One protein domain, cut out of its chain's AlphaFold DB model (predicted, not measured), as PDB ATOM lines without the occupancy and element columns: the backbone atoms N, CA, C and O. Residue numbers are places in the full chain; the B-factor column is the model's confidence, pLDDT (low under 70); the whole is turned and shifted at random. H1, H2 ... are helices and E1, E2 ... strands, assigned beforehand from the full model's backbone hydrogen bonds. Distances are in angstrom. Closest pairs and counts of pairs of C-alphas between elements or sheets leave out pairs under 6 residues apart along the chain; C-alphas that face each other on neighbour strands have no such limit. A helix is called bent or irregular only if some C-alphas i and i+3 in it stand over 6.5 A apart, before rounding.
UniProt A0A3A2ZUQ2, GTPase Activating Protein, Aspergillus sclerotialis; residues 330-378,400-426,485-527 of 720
ATOM      1  N   ARG A 330     142.335 110.501 110.731       66.62
ATOM      2  CA  ARG A 330     141.035 110.954 110.202       66.62
ATOM      3  C   ARG A 330     140.246 111.655 111.307       66.62
ATOM      4  O   ARG A 330     139.184 111.197 111.709       66.62
ATOM      5  N   ASP A 331     140.855 112.687 111.874       83.06
ATOM      6  CA  ASP A 331     140.278 113.496 112.940       83.06
ATOM      7  C   ASP A 331     140.405 114.967 112.550       83.06
ATOM      8  O   ASP A 331     141.504 115.528 112.521       83.06
ATOM      9  N   ILE A 332     139.262 115.587 112.263       87.62
ATOM     10  CA  ILE A 332     139.164 117.014 111.972       87.62
ATOM     11  C   ILE A 332     139.796 117.867 113.085       87.62
ATOM     12  O   ILE A 332     140.442 118.869 112.786       87.62
ATOM     13  N   MET A 333     139.719 117.452 114.357       89.44
ATOM     14  CA  MET A 333     140.299 118.209 115.472       89.44
ATOM     15  C   MET A 333     141.827 118.203 115.413       89.44
ATOM     16  O   MET A 333     142.437 119.258 115.578       89.44
ATOM     17  N   ASN A 334     142.460 117.063 115.116       88.88
ATOM     18  CA  ASN A 334     143.898 116.997 114.826       88.88
ATOM     19  C   ASN A 334     144.290 117.957 113.692       88.88
ATOM     20  O   ASN A 334     145.306 118.640 113.804       88.88
ATOM     21  N   ASN A 335     143.486 118.039 112.630       88.56
ATOM     22  CA  ASN A 335     143.792 118.861 111.458       88.56
ATOM     23  C   ASN A 335     143.643 120.361 111.754       88.56
ATOM     24  O   ASN A 335     144.534 121.138 111.409       88.56
ATOM     25  N   ILE A 336     142.577 120.755 112.461       90.00
ATOM     26  CA  ILE A 336     142.362 122.126 112.947       90.00
ATOM     27  C   ILE A 336     143.493 122.537 113.901       90.00
ATOM     28  O   ILE A 336     144.082 123.598 113.716       90.00
ATOM     29  N   ASN A 337     143.850 121.689 114.875       90.69
ATOM     30  CA  ASN A 337     144.963 121.955 115.794       90.69
ATOM     31  C   ASN A 337     146.274 122.130 115.018       90.69
ATOM     32  O   ASN A 337     146.933 123.153 115.138       90.69
ATOM     33  N   TYR A 338     146.614 121.177 114.141       89.38
ATOM     34  CA  TYR A 338     147.850 121.223 113.363       89.38
ATOM     35  C   TYR A 338     147.965 122.493 112.503       89.38
ATOM     36  O   TYR A 338     149.079 122.992 112.304       89.38
ATOM     37  N   PHE A 339     146.833 123.002 112.007       90.06
ATOM     38  CA  PHE A 339     146.755 124.250 111.255       90.06
ATOM     39  C   PHE A 339     146.872 125.484 112.157       90.06
ATOM     40  O   PHE A 339     147.630 126.381 111.819       90.06
ATOM     41  N   PHE A 340     146.207 125.534 113.313       90.69
ATOM     42  CA  PHE A 340     146.383 126.619 114.291       90.69
ATOM     43  C   PHE A 340     147.847 126.726 114.748       90.69
ATOM     44  O   PHE A 340     148.477 127.774 114.622       90.69
ATOM     45  N   ASP A 341     148.428 125.586 115.120       89.38
ATOM     46  CA  ASP A 341     149.831 125.393 115.492       89.38
ATOM     47  C   ASP A 341     150.825 125.690 114.331       89.38
ATOM     48  O   ASP A 341     152.015 125.388 114.445       89.38
ATOM     49  N   LEU A 342     150.376 126.111 113.137       88.31
ATOM     50  CA  LEU A 342     151.237 126.641 112.060       88.31
ATOM     51  C   LEU A 342     151.307 128.177 112.064       88.31
ATOM     52  O   LEU A 342     152.179 128.718 111.384       88.31
ATOM     53  N   PHE A 343     150.417 128.863 112.789       88.62
ATOM     54  CA  PHE A 343     150.298 130.330 112.848       88.62
ATOM     55  C   PHE A 343     150.434 130.913 114.260       88.62
ATOM     56  O   PHE A 343     150.629 132.119 114.387       88.62
ATOM     57  N   ASP A 344     150.401 130.075 115.296       86.56
ATOM     58  CA  ASP A 344     150.952 130.405 116.612       86.56
ATOM     59  C   ASP A 344     152.489 130.492 116.510       86.56
ATOM     60  O   ASP A 344     153.209 129.508 116.688       86.56
ATOM     61  N   ASP A 345     152.989 131.681 116.152       76.62
ATOM     62  CA  ASP A 345     154.423 131.976 116.000       76.62
ATOM     63  C   ASP A 345     155.203 131.898 117.329       76.62
ATOM     64  O   ASP A 345     156.429 131.776 117.307       76.62
ATOM     65  N   ASN A 346     154.515 131.957 118.477       75.19
ATOM     66  CA  ASN A 346     155.126 132.076 119.806       75.19
ATOM     67  C   ASN A 346     154.975 130.813 120.678       75.19
ATOM     68  O   ASN A 346     155.614 130.717 121.727       75.19
ATOM     69  N   GLY A 347     154.131 129.856 120.282       79.31
ATOM     70  CA  GLY A 347     153.746 128.701 121.100       79.31
ATOM     71  C   GLY A 347     152.861 129.062 122.300       79.31
ATOM     72  O   GLY A 347     152.885 128.357 123.310       79.31
ATOM     73  N   THR A 348     152.127 130.179 122.235       79.06
ATOM     74  CA  THR A 348     151.326 130.724 123.348       79.06
ATOM     75  C   THR A 348     149.898 130.180 123.408       79.06
ATOM     76  O   THR A 348     149.169 130.480 124.354       79.06
ATOM     77  N   GLY A 349     149.464 129.396 122.418       82.62
ATOM     78  CA  GLY A 349     148.067 128.990 122.243       82.62
ATOM     79  C   GLY A 349     147.162 130.122 121.734       82.62
ATOM     80  O   GLY A 349     145.933 129.996 121.793       82.62
ATOM     81  N   GLN A 350     147.760 131.219 121.258       85.31
ATOM     82  CA  GLN A 350     147.094 132.447 120.827       85.31
ATOM     83  C   GLN A 350     147.600 132.870 119.443       85.31
ATOM     84  O   GLN A 350     148.784 132.747 119.143       85.31
ATOM     85  N   VAL A 351     146.705 133.390 118.605       86.81
ATOM     86  CA  VAL A 351     147.036 133.897 117.267       86.81
ATOM     87  C   VAL A 351     146.515 135.325 117.121       86.81
ATOM     88  O   VAL A 351     145.307 135.561 117.157       86.81
ATOM     89  N   ASP A 352     147.442 136.267 116.950       86.62
ATOM     90  CA  ASP A 352     147.166 137.699 116.807       86.62
ATOM     91  C   ASP A 352     146.434 138.042 115.500       86.62
ATOM     92  O   ASP A 352     146.444 137.277 114.530       86.62
ATOM     93  N   ARG A 353     145.902 139.269 115.422       83.12
ATOM     94  CA  ARG A 353     145.349 139.899 114.207       83.12
ATOM     95  C   ARG A 353     146.107 139.583 112.908       83.12
ATOM     96  O   ARG A 353     145.460 139.315 111.897       83.12
ATOM     97  N   GLU A 354     147.441 139.634 112.895       85.69
ATOM     98  CA  GLU A 354     148.213 139.285 111.692       85.69
ATOM     99  C   GLU A 354     148.138 137.792 111.363       85.69
ATOM    100  O   GLU A 354     147.933 137.433 110.207       85.69
ATOM    101  N   GLY A 355     148.236 136.919 112.366       84.69
ATOM    102  CA  GLY A 355     148.096 135.478 112.183       84.69
ATOM    103  C   GLY A 355     146.703 135.076 111.686       84.69
ATOM    104  O   GLY A 355     146.607 134.216 110.818       84.69
ATOM    105  N   ILE A 356     145.634 135.758 112.121       85.88
ATOM    106  CA  ILE A 356     144.268 135.576 111.583       85.88
ATOM    107  C   ILE A 356     144.228 135.877 110.074       85.88
ATOM    108  O   ILE A 356     143.615 135.137 109.299       85.88
ATOM    109  N   LEU A 357     144.916 136.937 109.634       88.56
ATOM    110  CA  LEU A 357     145.011 137.286 108.214       88.56
ATOM    111  C   LEU A 357     145.857 136.265 107.438       88.56
ATOM    112  O   LEU A 357     145.393 135.777 106.406       88.56
ATOM    113  N   ARG A 358     147.023 135.858 107.958       89.25
ATOM    114  CA  ARG A 358     147.896 134.829 107.353       89.25
ATOM    115  C   ARG A 358     147.211 133.454 107.262       89.25
ATOM    116  O   ARG A 358     147.388 132.747 106.273       89.25
ATOM    117  N   ILE A 359     146.369 133.096 108.241       89.75
ATOM    118  CA  ILE A 359     145.466 131.932 108.185       89.75
ATOM    119  C   ILE A 359     144.520 132.058 106.988       89.75
ATOM    120  O   ILE A 359     144.409 131.123 106.194       89.75
ATOM    121  N   SER A 360     143.852 133.206 106.829       89.06
ATOM    122  CA  SER A 360     142.903 133.406 105.728       89.06
ATOM    123  C   SER A 360     143.582 133.397 104.350       89.06
ATOM    124  O   SER A 360     143.061 132.790 103.416       89.06
ATOM    125  N   GLU A 361     144.788 133.962 104.237       91.25
ATOM    126  CA  GLU A 361     145.622 133.890 103.032       91.25
ATOM    127  C   GLU A 361     146.023 132.442 102.714       91.25
ATOM    128  O   GLU A 361     145.904 132.002 101.571       91.25
ATOM    129  N   ALA A 362     146.414 131.656 103.720       88.69
ATOM    130  CA  ALA A 362     146.741 130.247 103.541       88.69
ATOM    131  C   ALA A 362     145.532 129.390 103.125       88.69
ATOM    132  O   ALA A 362     145.686 128.527 102.261       88.69
ATOM    133  N   LEU A 363     144.333 129.641 103.665       89.19
ATOM    134  CA  LEU A 363     143.102 128.973 103.216       89.19
ATOM    135  C   LEU A 363     142.843 129.235 101.723       89.19
ATOM    136  O   LEU A 363     142.600 128.291 100.970       89.19
ATOM    137  N   LEU A 364     142.980 130.489 101.275       89.06
ATOM    138  CA  LEU A 364     142.828 130.871  99.865       89.06
ATOM    139  C   LEU A 364     143.936 130.286  98.972       89.06
ATOM    140  O   LEU A 364     143.670 129.813  97.867       89.06
ATOM    141  N   PHE A 365     145.180 130.256  99.453       87.88
ATOM    142  CA  PHE A 365     146.311 129.649  98.747       87.88
ATOM    143  C   PHE A 365     146.150 128.134  98.555       87.88
ATOM    144  O   PHE A 365     146.591 127.591  97.539       87.88
ATOM    145  N   LEU A 366     145.506 127.453  99.506       86.12
ATOM    146  CA  LEU A 366     145.188 126.028  99.426       86.12
ATOM    147  C   LEU A 366     143.991 125.760  98.497       86.12
ATOM    148  O   LEU A 366     144.019 124.779  97.753       86.12
ATOM    149  N   SER A 367     142.980 126.636  98.477       83.38
ATOM    150  CA  SER A 367     141.796 126.494  97.615       83.38
ATOM    151  C   SER A 367     141.996 126.937  96.159       83.38
ATOM    152  O   SER A 367     141.181 126.580  95.313       83.38
ATOM    153  N   ARG A 368     143.066 127.677  95.820       78.56
ATOM    154  CA  ARG A 368     143.260 128.348  94.506       78.56
ATOM    155  C   ARG A 368     143.239 127.474  93.239       78.56
ATOM    156  O   ARG A 368     143.338 128.006  92.139       78.56
ATOM    157  N   ARG A 369     143.154 126.145  93.363       74.38
ATOM    158  CA  ARG A 369     143.004 125.199  92.237       74.38
ATOM    159  C   ARG A 369     141.767 124.301  92.324       74.38
ATOM    160  O   ARG A 369     141.714 123.273  91.645       74.38
ATOM    161  N   GLY A 370     140.784 124.710  93.123       70.25
ATOM    162  CA  GLY A 370     139.515 124.017  93.299       70.25
ATOM    163  C   GLY A 370     139.634 122.718  94.100       70.25
ATOM    164  O   GLY A 370     140.713 122.154  94.307       70.25
ATOM    165  N   PHE A 371     138.483 122.227  94.548       69.06
ATOM    166  CA  PHE A 371     138.397 121.137  95.525       69.06
ATOM    167  C   PHE A 371     138.350 119.724  94.923       69.06
ATOM    168  O   PHE A 371     138.270 118.746  95.663       69.06
ATOM    169  N   ASP A 372     138.411 119.588  93.592       60.28
ATOM    170  CA  ASP A 372     138.471 118.302  92.863       60.28
ATOM    171  C   ASP A 372     137.359 117.300  93.264       60.28
ATOM    172  O   ASP A 372     137.568 116.090  93.250       60.28
ATOM    173  N   GLY A 373     136.185 117.813  93.661       61.06
ATOM    174  CA  GLY A 373     135.027 117.029  94.117       61.06
ATOM    175  C   GLY A 373     135.016 116.628  95.601       61.06
ATOM    176  O   GLY A 373     134.096 115.932  96.013       61.06
ATOM    177  N   THR A 374     136.000 117.047  96.407       61.59
ATOM    178  CA  THR A 374     136.084 116.697  97.848       61.59
ATOM    179  C   THR A 374     135.225 117.566  98.770       61.59
ATOM    180  O   THR A 374     134.857 117.112  99.853       61.59
ATOM    181  N   ILE A 375     134.893 118.785  98.335       69.31
ATOM    182  CA  ILE A 375     133.935 119.682  98.989       69.31
ATOM    183  C   ILE A 375     132.705 119.773  98.089       69.31
ATOM    184  O   ILE A 375     132.816 120.112  96.907       69.31
ATOM    185  N   THR A 376     131.535 119.484  98.651       65.75
ATOM    186  CA  THR A 376     130.240 119.592  97.976       65.75
ATOM    187  C   THR A 376     129.291 120.381  98.873       65.75
ATOM    188  O   THR A 376     128.916 119.863  99.927       65.75
ATOM    189  N   PRO A 377     128.890 121.611  98.498       61.22
ATOM    190  CA  PRO A 377     127.946 122.379  99.297       61.22
ATOM    191  C   PRO A 377     126.603 121.656  99.341       61.22
ATOM    192  O   PRO A 377     126.093 121.243  98.291       61.22
ATOM    193  N   SER A 378     126.012 121.547 100.530       52.94
ATOM    194  CA  SER A 378     124.623 121.125 100.672       52.94
ATOM    195  C   SER A 378     123.706 121.942  99.743       52.94
ATOM    196  O   SER A 378     123.775 123.173  99.657       52.94
ATOM    197  N   THR A 400     131.623 126.464  93.853       77.62
ATOM    198  CA  THR A 400     132.193 125.952  95.114       77.62
ATOM    199  C   THR A 400     133.234 126.906  95.686       77.62
ATOM    200  O   THR A 400     133.264 127.161  96.887       77.62
ATOM    201  N   ASP A 401     134.032 127.492  94.799       80.06
ATOM    202  CA  ASP A 401     135.190 128.304  95.145       80.06
ATOM    203  C   ASP A 401     134.761 129.732  95.547       80.06
ATOM    204  O   ASP A 401     135.351 130.337  96.439       80.06
ATOM    205  N   GLU A 402     133.661 130.238  94.974       83.31
ATOM    206  CA  GLU A 402     133.023 131.507  95.360       83.31
ATOM    207  C   GLU A 402     132.301 131.386  96.709       83.31
ATOM    208  O   GLU A 402     132.386 132.283  97.550       83.31
ATOM    209  N   ARG A 403     131.629 130.252  96.952       83.75
ATOM    210  CA  ARG A 403     131.016 129.942  98.254       83.75
ATOM    211  C   ARG A 403     132.080 129.811  99.339       83.75
ATOM    212  O   ARG A 403     131.922 130.403 100.401       83.75
ATOM    213  N   PHE A 404     133.184 129.121  99.049       87.19
ATOM    214  CA  PHE A 404     134.318 129.009  99.965       87.19
ATOM    215  C   PHE A 404     134.980 130.367 100.244       87.19
ATOM    216  O   PHE A 404     135.275 130.673 101.396       87.19
ATOM    217  N   LEU A 405     135.140 131.235  99.236       87.25
ATOM    218  CA  LEU A 405     135.587 132.622  99.437       87.25
ATOM    219  C   LEU A 405     134.620 133.409 100.347       87.25
ATOM    220  O   LEU A 405     135.059 134.212 101.176       87.25
ATOM    221  N   GLY A 406     133.316 133.136 100.249       86.06
ATOM    222  CA  GLY A 406     132.296 133.594 101.195       86.06
ATOM    223  C   GLY A 406     132.528 133.083 102.621       86.06
ATOM    224  O   GLY A 406     132.565 133.890 103.551       86.06
ATOM    225  N   SER A 407     132.764 131.781 102.803       88.50
ATOM    226  CA  SER A 407     133.092 131.170 104.102       88.50
ATOM    227  C   SER A 407     134.387 131.713 104.711       88.50
ATOM    228  O   SER A 407     134.402 132.034 105.894       88.50
ATOM    229  N   VAL A 408     135.452 131.922 103.925       88.94
ATOM    230  CA  VAL A 408     136.696 132.563 104.402       88.94
ATOM    231  C   VAL A 408     136.444 134.025 104.795       88.94
ATOM    232  O   VAL A 408     136.919 134.484 105.833       88.94
ATOM    233  N   SER A 409     135.621 134.752 104.034       88.75
ATOM    234  CA  SER A 409     135.206 136.120 104.384       88.75
ATOM    235  C   SER A 409     134.347 136.175 105.657       88.75
ATOM    236  O   SER A 409     134.411 137.151 106.407       88.75
ATOM    237  N   SER A 410     133.553 135.133 105.913       89.19
ATOM    238  CA  SER A 410     132.755 134.949 107.131       89.19
ATOM    239  C   SER A 410     133.639 134.597 108.333       89.19
ATOM    240  O   SER A 410     133.522 135.218 109.389       89.19
ATOM    241  N   PHE A 411     134.595 133.682 108.146       90.75
ATOM    242  CA  PHE A 411     135.629 133.311 109.115       90.75
ATOM    243  C   PHE A 411     136.392 134.537 109.627       90.75
ATOM    244  O   PHE A 411     136.445 134.738 110.834       90.75
ATOM    245  N   ILE A 412     136.890 135.408 108.737       88.62
ATOM    246  CA  ILE A 412     137.615 136.628 109.141       88.62
ATOM    247  C   ILE A 412     136.749 137.501 110.066       88.62
ATOM    248  O   ILE A 412     137.236 137.997 111.080       88.62
ATOM    249  N   ARG A 413     135.455 137.669 109.749       87.06
ATOM    250  CA  ARG A 413     134.523 138.461 110.572       87.06
ATOM    251  C   ARG A 413     134.296 137.819 111.937       87.06
ATOM    252  O   ARG A 413     134.521 138.484 112.940       87.06
ATOM    253  N   ARG A 414     133.931 136.533 111.972       87.12
ATOM    254  CA  ARG A 414     133.711 135.777 113.216       87.12
ATOM    255  C   ARG A 414     134.971 135.747 114.090       87.12
ATOM    256  O   ARG A 414     134.873 135.887 115.302       87.12
ATOM    257  N   CYS A 415     136.161 135.620 113.502       86.12
ATOM    258  CA  CYS A 415     137.417 135.684 114.248       86.12
ATOM    259  C   CYS A 415     137.664 137.054 114.884       86.12
ATOM    260  O   CYS A 415     138.160 137.080 115.998       86.12
ATOM    261  N   PHE A 416     137.298 138.174 114.250       85.25
ATOM    262  CA  PHE A 416     137.385 139.496 114.890       85.25
ATOM    263  C   PHE A 416     136.211 139.820 115.831       85.25
ATOM    264  O   PHE A 416     136.351 140.692 116.683       85.25
ATOM    265  N   GLU A 417     135.077 139.132 115.696       84.19
ATOM    266  CA  GLU A 417     133.914 139.228 116.591       84.19
ATOM    267  C   GLU A 417     134.129 138.463 117.910       84.19
ATOM    268  O   GLU A 417     133.729 138.942 118.967       84.19
ATOM    269  N   TYR A 418     134.806 137.310 117.851       84.56
ATOM    270  CA  TYR A 418     135.115 136.448 119.001       84.56
ATOM    271  C   TYR A 418     136.591 136.485 119.444       84.56
ATOM    272  O   TYR A 418     137.007 135.626 120.220       84.56
ATOM    273  N   ALA A 419     137.402 137.420 118.942       82.69
ATOM    274  CA  ALA A 419     138.765 137.600 119.438       82.69
ATOM    275  C   ALA A 419     138.768 138.307 120.795       82.69
ATOM    276  O   ALA A 419     138.081 139.310 120.996       82.69
ATOM    277  N   ASP A 420     139.607 137.815 121.698       79.19
ATOM    278  CA  ASP A 420     139.774 138.390 123.019       79.19
ATOM    279  C   ASP A 420     140.693 139.630 122.953       79.19
ATOM    280  O   ASP A 420     141.735 139.612 122.284       79.19
ATOM    281  N   PRO A 421     140.349 140.731 123.645       74.75
ATOM    282  CA  PRO A 421     141.243 141.872 123.817       74.75
ATOM    283  C   PRO A 421     142.342 141.554 124.839       74.75
ATOM    284  O   PRO A 421     142.053 141.094 125.948       74.75
ATOM    285  N   THR A 422     143.608 141.841 124.518       61.62
ATOM    286  CA  THR A 422     144.733 141.674 125.456       61.62
ATOM    287  C   THR A 422     144.662 142.676 126.616       61.62
ATOM    288  O   THR A 422     145.276 143.744 126.584       61.62
ATOM    289  N   ARG A 423     143.932 142.331 127.683       54.62
ATOM    290  CA  ARG A 423     143.927 143.089 128.942       54.62
ATOM    291  C   ARG A 423     145.186 142.786 129.773       54.62
ATOM    292  O   ARG A 423     145.276 141.682 130.311       54.62
ATOM    293  N   PRO A 424     146.097 143.755 130.003       45.12
ATOM    294  CA  PRO A 424     147.319 143.534 130.789       45.12
ATOM    295  C   PRO A 424     147.068 143.293 132.293       45.12
ATOM    296  O   PRO A 424     147.992 142.989 133.038       45.12
ATOM    297  N   GLU A 425     145.824 143.425 132.757       43.44
ATOM    298  CA  GLU A 425     145.440 143.287 134.168       43.44
ATOM    299  C   GLU A 425     145.103 141.835 134.569       43.44
ATOM    300  O   GLU A 425     145.074 141.509 135.758       43.44
ATOM    301  N   TYR A 426     144.864 140.937 133.602       46.38
ATOM    302  CA  TYR A 426     144.321 139.599 133.887       46.38
ATOM    303  C   TYR A 426     145.334 138.565 134.401       46.38
ATOM    304  O   TYR A 426     144.907 137.563 134.975       46.38
ATOM    305  N   ASN A 485     135.894 150.266 115.260       57.16
ATOM    306  CA  ASN A 485     136.172 148.869 114.931       57.16
ATOM    307  C   ASN A 485     137.231 148.340 115.911       57.16
ATOM    308  O   ASN A 485     138.392 148.722 115.771       57.16
ATOM    309  N   PRO A 486     136.898 147.419 116.837       56.22
ATOM    310  CA  PRO A 486     137.886 146.794 117.725       56.22
ATOM    311  C   PRO A 486     139.073 146.172 116.969       56.22
ATOM    312  O   PRO A 486     140.207 146.236 117.425       56.22
ATOM    313  N   ALA A 487     138.839 145.671 115.751       53.00
ATOM    314  CA  ALA A 487     139.875 145.147 114.860       53.00
ATOM    315  C   ALA A 487     140.834 146.201 114.259       53.00
ATOM    316  O   ALA A 487     141.704 145.829 113.470       53.00
ATOM    317  N   LEU A 488     140.687 147.497 114.570       55.81
ATOM    318  CA  LEU A 488     141.550 148.580 114.074       55.81
ATOM    319  C   LEU A 488     142.346 149.317 115.164       55.81
ATOM    320  O   LEU A 488     143.256 150.057 114.796       55.81
ATOM    321  N   ASP A 489     142.060 149.122 116.455       59.16
ATOM    322  CA  ASP A 489     142.767 149.818 117.539       59.16
ATOM    323  C   ASP A 489     144.180 149.226 117.754       59.16
ATOM    324  O   ASP A 489     144.303 148.048 118.097       59.16
ATOM    325  N   PRO A 490     145.272 149.998 117.565       61.22
ATOM    326  CA  PRO A 490     146.632 149.502 117.775       61.22
ATOM    327  C   PRO A 490     147.010 149.340 119.257       61.22
ATOM    328  O   PRO A 490     148.045 148.747 119.547       61.22
ATOM    329  N   ASN A 491     146.216 149.867 120.195       59.25
ATOM    330  CA  ASN A 491     146.529 149.861 121.630       59.25
ATOM    331  C   ASN A 491     146.003 148.613 122.362       59.25
ATOM    332  O   ASN A 491     146.311 148.416 123.536       59.25
ATOM    333  N   ASN A 492     145.188 147.795 121.693       64.06
ATOM    334  CA  ASN A 492     144.520 146.632 122.270       64.06
ATOM    335  C   ASN A 492     144.467 145.488 121.238       64.06
ATOM    336  O   ASN A 492     143.417 145.270 120.624       64.06
ATOM    337  N   PRO A 493     145.598 144.808 120.967       69.94
ATOM    338  CA  PRO A 493     145.640 143.750 119.969       69.94
ATOM    339  C   PRO A 493     144.650 142.621 120.292       69.94
ATOM    340  O   PRO A 493     144.593 142.079 121.394       69.94
ATOM    341  N   LEU A 494     143.853 142.281 119.284       79.19
ATOM    342  CA  LEU A 494     142.922 141.160 119.310       79.19
ATOM    343  C   LEU A 494     143.656 139.855 118.984       79.19
ATOM    344  O   LEU A 494     144.389 139.792 117.990       79.19
ATOM    345  N   HIS A 495     143.394 138.816 119.776       84.50
ATOM    346  CA  HIS A 495     143.925 137.466 119.585       84.50
ATOM    347  C   HIS A 495     142.800 136.422 119.613       84.50
ATOM    348  O   HIS A 495     141.809 136.581 120.323       84.50
ATOM    349  N   ILE A 496     142.947 135.334 118.854       89.00
ATOM    350  CA  ILE A 496     142.076 134.154 118.972       89.00
ATOM    351  C   ILE A 496     142.817 133.005 119.651       89.00
ATOM    352  O   ILE A 496     144.000 132.775 119.402       89.00
ATOM    353  N   THR A 497     142.105 132.254 120.486       90.12
ATOM    354  CA  THR A 497     142.604 131.018 121.100       90.12
ATOM    355  C   THR A 497     142.198 129.793 120.273       90.12
ATOM    356  O   THR A 497     141.257 129.848 119.473       90.12
ATOM    357  N   LEU A 498     142.868 128.654 120.477       89.06
ATOM    358  CA  LEU A 498     142.527 127.399 119.790       89.06
ATOM    359  C   LEU A 498     141.047 126.964 119.973       89.06
ATOM    360  O   LEU A 498     140.440 126.535 118.987       89.06
ATOM    361  N   PRO A 499     140.411 127.090 121.160       89.94
ATOM    362  CA  PRO A 499     138.966 126.892 121.309       89.94
ATOM    363  C   PRO A 499     138.115 127.800 120.407       89.94
ATOM    364  O   PRO A 499     137.224 127.296 119.722       89.94
ATOM    365  N   THR A 500     138.414 129.103 120.347       89.06
ATOM    366  CA  THR A 500     137.715 130.059 119.467       89.06
ATOM    367  C   THR A 500     137.886 129.680 117.995       89.06
ATOM    368  O   THR A 500     136.915 129.662 117.241       89.06
ATOM    369  N   PHE A 501     139.098 129.304 117.581       92.19
ATOM    370  CA  PHE A 501     139.388 128.875 116.211       92.19
ATOM    371  C   PHE A 501     138.591 127.624 115.804       92.19
ATOM    372  O   PHE A 501     137.958 127.616 114.747       92.19
ATOM    373  N   ARG A 502     138.537 126.599 116.673       91.75
ATOM    374  CA  ARG A 502     137.682 125.413 116.470       91.75
ATOM    375  C   ARG A 502     136.208 125.801 116.341       91.75
ATOM    376  O   ARG A 502     135.553 125.358 115.404       91.75
ATOM    377  N   MET A 503     135.696 126.641 117.244       91.94
ATOM    378  CA  MET A 503     134.298 127.091 117.229       91.94
ATOM    379  C   MET A 503     133.931 127.793 115.913       91.94
ATOM    380  O   MET A 503     132.883 127.510 115.342       91.94
ATOM    381  N   VAL A 504     134.796 128.678 115.409       91.00
ATOM    382  CA  VAL A 504     134.536 129.437 114.174       91.00
ATOM    383  C   VAL A 504     134.590 128.555 112.918       91.00
ATOM    384  O   VAL A 504     133.830 128.807 111.983       91.00
ATOM    385  N   ILE A 505     135.436 127.518 112.894       91.38
ATOM    386  CA  ILE A 505     135.507 126.547 111.787       91.38
ATOM    387  C   ILE A 505     134.286 125.622 111.771       91.38
ATOM    388  O   ILE A 505     133.659 125.461 110.731       91.38
ATOM    389  N   LEU A 506     133.922 125.050 112.921       91.62
ATOM    390  CA  LEU A 506     132.806 124.100 113.047       91.62
ATOM    391  C   LEU A 506     131.424 124.774 112.916       91.62
ATOM    392  O   LEU A 506     130.404 124.098 112.845       91.62
ATOM    393  N   ALA A 507     131.383 126.108 112.874       89.88
ATOM    394  CA  ALA A 507     130.196 126.898 112.555       89.88
ATOM    395  C   ALA A 507     130.007 127.148 111.039       89.88
ATOM    396  O   ALA A 507     129.140 127.941 110.660       89.88
ATOM    397  N   ASP A 508     130.821 126.535 110.168       91.06
ATOM    398  CA  ASP A 508     130.766 126.731 108.716       91.06
ATOM    399  C   ASP A 508     131.024 125.424 107.943       91.06
ATOM    400  O   ASP A 508     132.152 124.937 107.881       91.06
ATOM    401  N   GLU A 509     129.978 124.877 107.310       89.81
ATOM    402  CA  GLU A 509     129.990 123.576 106.610       89.81
ATOM    403  C   GLU A 509     131.174 123.426 105.635       89.81
ATOM    404  O   GLU A 509     131.784 122.363 105.541       89.81
ATOM    405  N   LEU A 510     131.546 124.496 104.919       88.38
ATOM    406  CA  LEU A 510     132.624 124.442 103.926       88.38
ATOM    407  C   LEU A 510     134.024 124.477 104.552       88.38
ATOM    408  O   LEU A 510     134.968 123.983 103.937       88.38
ATOM    409  N   LEU A 511     134.174 125.030 105.759       89.50
ATOM    410  CA  LEU A 511     135.430 124.971 106.513       89.50
ATOM    411  C   LEU A 511     135.546 123.640 107.264       89.50
ATOM    412  O   LEU A 511     136.632 123.064 107.309       89.50
ATOM    413  N   GLU A 512     134.435 123.100 107.766       90.25
ATOM    414  CA  GLU A 512     134.375 121.745 108.317       90.25
ATOM    415  C   GLU A 512     134.781 120.700 107.258       90.25
ATOM    416  O   GLU A 512     135.758 119.972 107.454       90.25
ATOM    417  N   GLN A 513     134.136 120.708 106.080       87.69
ATOM    418  CA  GLN A 513     134.512 119.850 104.945       87.69
ATOM    419  C   GLN A 513     135.969 120.073 104.495       87.69
ATOM    420  O   GLN A 513     136.652 119.118 104.120       87.69
ATOM    421  N   PHE A 514     136.482 121.308 104.553       89.44
ATOM    422  CA  PHE A 514     137.878 121.602 104.212       89.44
ATOM    423  C   PHE A 514     138.872 120.920 105.161       89.44
ATOM    424  O   PHE A 514     139.859 120.351 104.692       89.44
ATOM    425  N   PHE A 515     138.637 120.971 106.476       89.75
ATOM    426  CA  PHE A 515     139.561 120.410 107.468       89.75
ATOM    427  C   PHE A 515     139.411 118.897 107.673       89.75
ATOM    428  O   PHE A 515     140.399 118.249 108.032       89.75
ATOM    429  N   ASP A 516     138.234 118.324 107.417       87.31
ATOM    430  CA  ASP A 516     138.035 116.871 107.412       87.31
ATOM    431  C   ASP A 516     138.543 116.223 106.110       87.31
ATOM    432  O   ASP A 516     139.448 115.384 106.133       87.31
ATOM    433  N   SER A 517     138.008 116.644 104.955       83.44
ATOM    434  CA  SER A 517     138.257 115.974 103.676       83.44
ATOM    435  C   SER A 517     139.404 116.617 102.889       83.44
ATOM    436  O   SER A 517     140.420 115.959 102.643       83.44
ATOM    437  N   PHE A 518     139.293 117.886 102.489       85.12
ATOM    438  CA  PHE A 518     140.180 118.444 101.461       85.12
ATOM    439  C   PHE A 518     141.629 118.575 101.927       85.12
ATOM    440  O   PHE A 518     142.538 118.173 101.200       85.12
ATOM    441  N   PHE A 519     141.872 119.117 103.121       86.25
ATOM    442  CA  PHE A 519     143.221 119.450 103.570       86.25
ATOM    443  C   PHE A 519     144.143 118.211 103.645       86.25
ATOM    444  O   PHE A 519     145.189 118.242 102.983       86.25
ATOM    445  N   PRO A 520     143.760 117.079 104.284       84.88
ATOM    446  CA  PRO A 520     144.529 115.831 104.216       84.88
ATOM    447  C   PRO A 520     144.655 115.251 102.800       84.88
ATOM    448  O   PRO A 520     145.743 114.836 102.396       84.88
ATOM    449  N   HIS A 521     143.568 115.234 102.018       83.12
ATOM    450  CA  HIS A 521     143.553 114.625 100.678       83.12
ATOM    451  C   HIS A 521     144.221 115.500  99.598       83.12
ATOM    452  O   HIS A 521     144.481 115.032  98.485       83.12
ATOM    453  N   SER A 522     144.564 116.751  99.915       84.62
ATOM    454  CA  SER A 522     145.327 117.639  99.033       84.62
ATOM    455  C   SER A 522     146.765 117.142  98.790       84.62
ATOM    456  O   SER A 522     147.332 117.413  97.727       84.62
ATOM    457  N   PHE A 523     147.314 116.353  99.727       85.56
ATOM    458  CA  PHE A 523     148.614 115.683  99.641       85.56
ATOM    459  C   PHE A 523     148.492 114.326  98.918       85.56
ATOM    460  O   PHE A 523     148.286 113.267  99.518       85.56
ATOM    461  N   ARG A 524     148.641 114.350  97.592       81.19
ATOM    462  CA  ARG A 524     148.570 113.190  96.690       81.19
ATOM    463  C   ARG A 524     149.874 112.409  96.698       81.19
ATOM    464  O   ARG A 524     150.818 112.697  95.958       81.19
ATOM    465  N   LEU A 525     149.887 111.393  97.551       77.06
ATOM    466  CA  LEU A 525     150.952 110.395  97.662       77.06
ATOM    467  C   LEU A 525     150.720 109.166  96.765       77.06
ATOM    468  O   LEU A 525     151.620 108.355  96.598       77.06
ATOM    469  N   SER A 526     149.533 109.023  96.179       63.19
ATOM    470  CA  SER A 526     149.163 107.908  95.304       63.19
ATOM    471  C   SER A 526     148.111 108.375  94.289       63.19
ATOM    472  O   SER A 526     147.125 109.005  94.661       63.19
ATOM    473  N   ASP A 527     148.318 108.076  93.002       46.25
ATOM    474  CA  ASP A 527     147.454 108.522  91.890       46.25
ATOM    475  C   ASP A 527     146.295 107.541  91.587       46.25
ATOM    476  O   ASP A 527     145.766 107.498  90.476       46.25
TER     477      ASP A 527
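What this domain is: This is residues 330 to 378, 400 to 426 and 485 to 527 of the 720 residues of the protein "GTPase Activating Protein" of Aspergillus sclerotialis (UniProt A0A3A2ZUQ2). Two long helices, H2 and H3, lie side by side running opposite ways; three shorter helices, H1, H4 and H5, gather along one side of this pair, H4 and H5 making a corner. A small ribbon of two antiparallel strands, E1 and E2, sits at one end, leading into H2 and H4. The 119 printed residues hold five named helices and two strands, in order H1 E1 H2 H3 E2 H4 H5: mostly helix, compact, radius of gyration of the C-alphas 14.9 A, spans 54 by 27 by 20 A.

Where its parts are: H1, residues 332 to 340, begins at C-alpha 332 (139.164, 117.014, 111.972) and measures 12.2 A. E1, 350 to 352, measures 6.6 A; H2, 353 to 367, 21.6 A; H3, 400 to 417, 25.3 A. E2, 494 to 497, measures 10.3 A; H4, 498 to 506, 12.3 A. H5, 509 to 521, measures 17.3 A, ending at (143.553, 114.625, 100.678); it is only just irregular, C-alphas 516 and 519 being 7.0 A apart.

How they stand to each other: H2 touches H3 at a shallow tilt of 11 degrees, closest C-alphas Ser 360 and Val 408, 6.4 A. Residues 411 to 415 of H3 touch H4, closest C-alphas Arg 414 and Val 504, 6.5 A. H1 touches H5 about perpendicular, 85 degrees, closest C-alphas Ile 332 and Asp 516, 4.7 A. Between E1 and E2, N 351 and O 496 are within hydrogen-bond range, 2.9 A. O i to N i+4 pairs are all within range in H1, H2 and H4, 13 of 14 in H3, 7 of 9 in H5.

The domain as a whole: Cuts leave gaps of 10.6 A between C-alphas 378 and 400, and 22.6 A between 426 and 485. No link printed whole is long. Low-confidence residues, under 70, include 371 to 378 and 485 to 493.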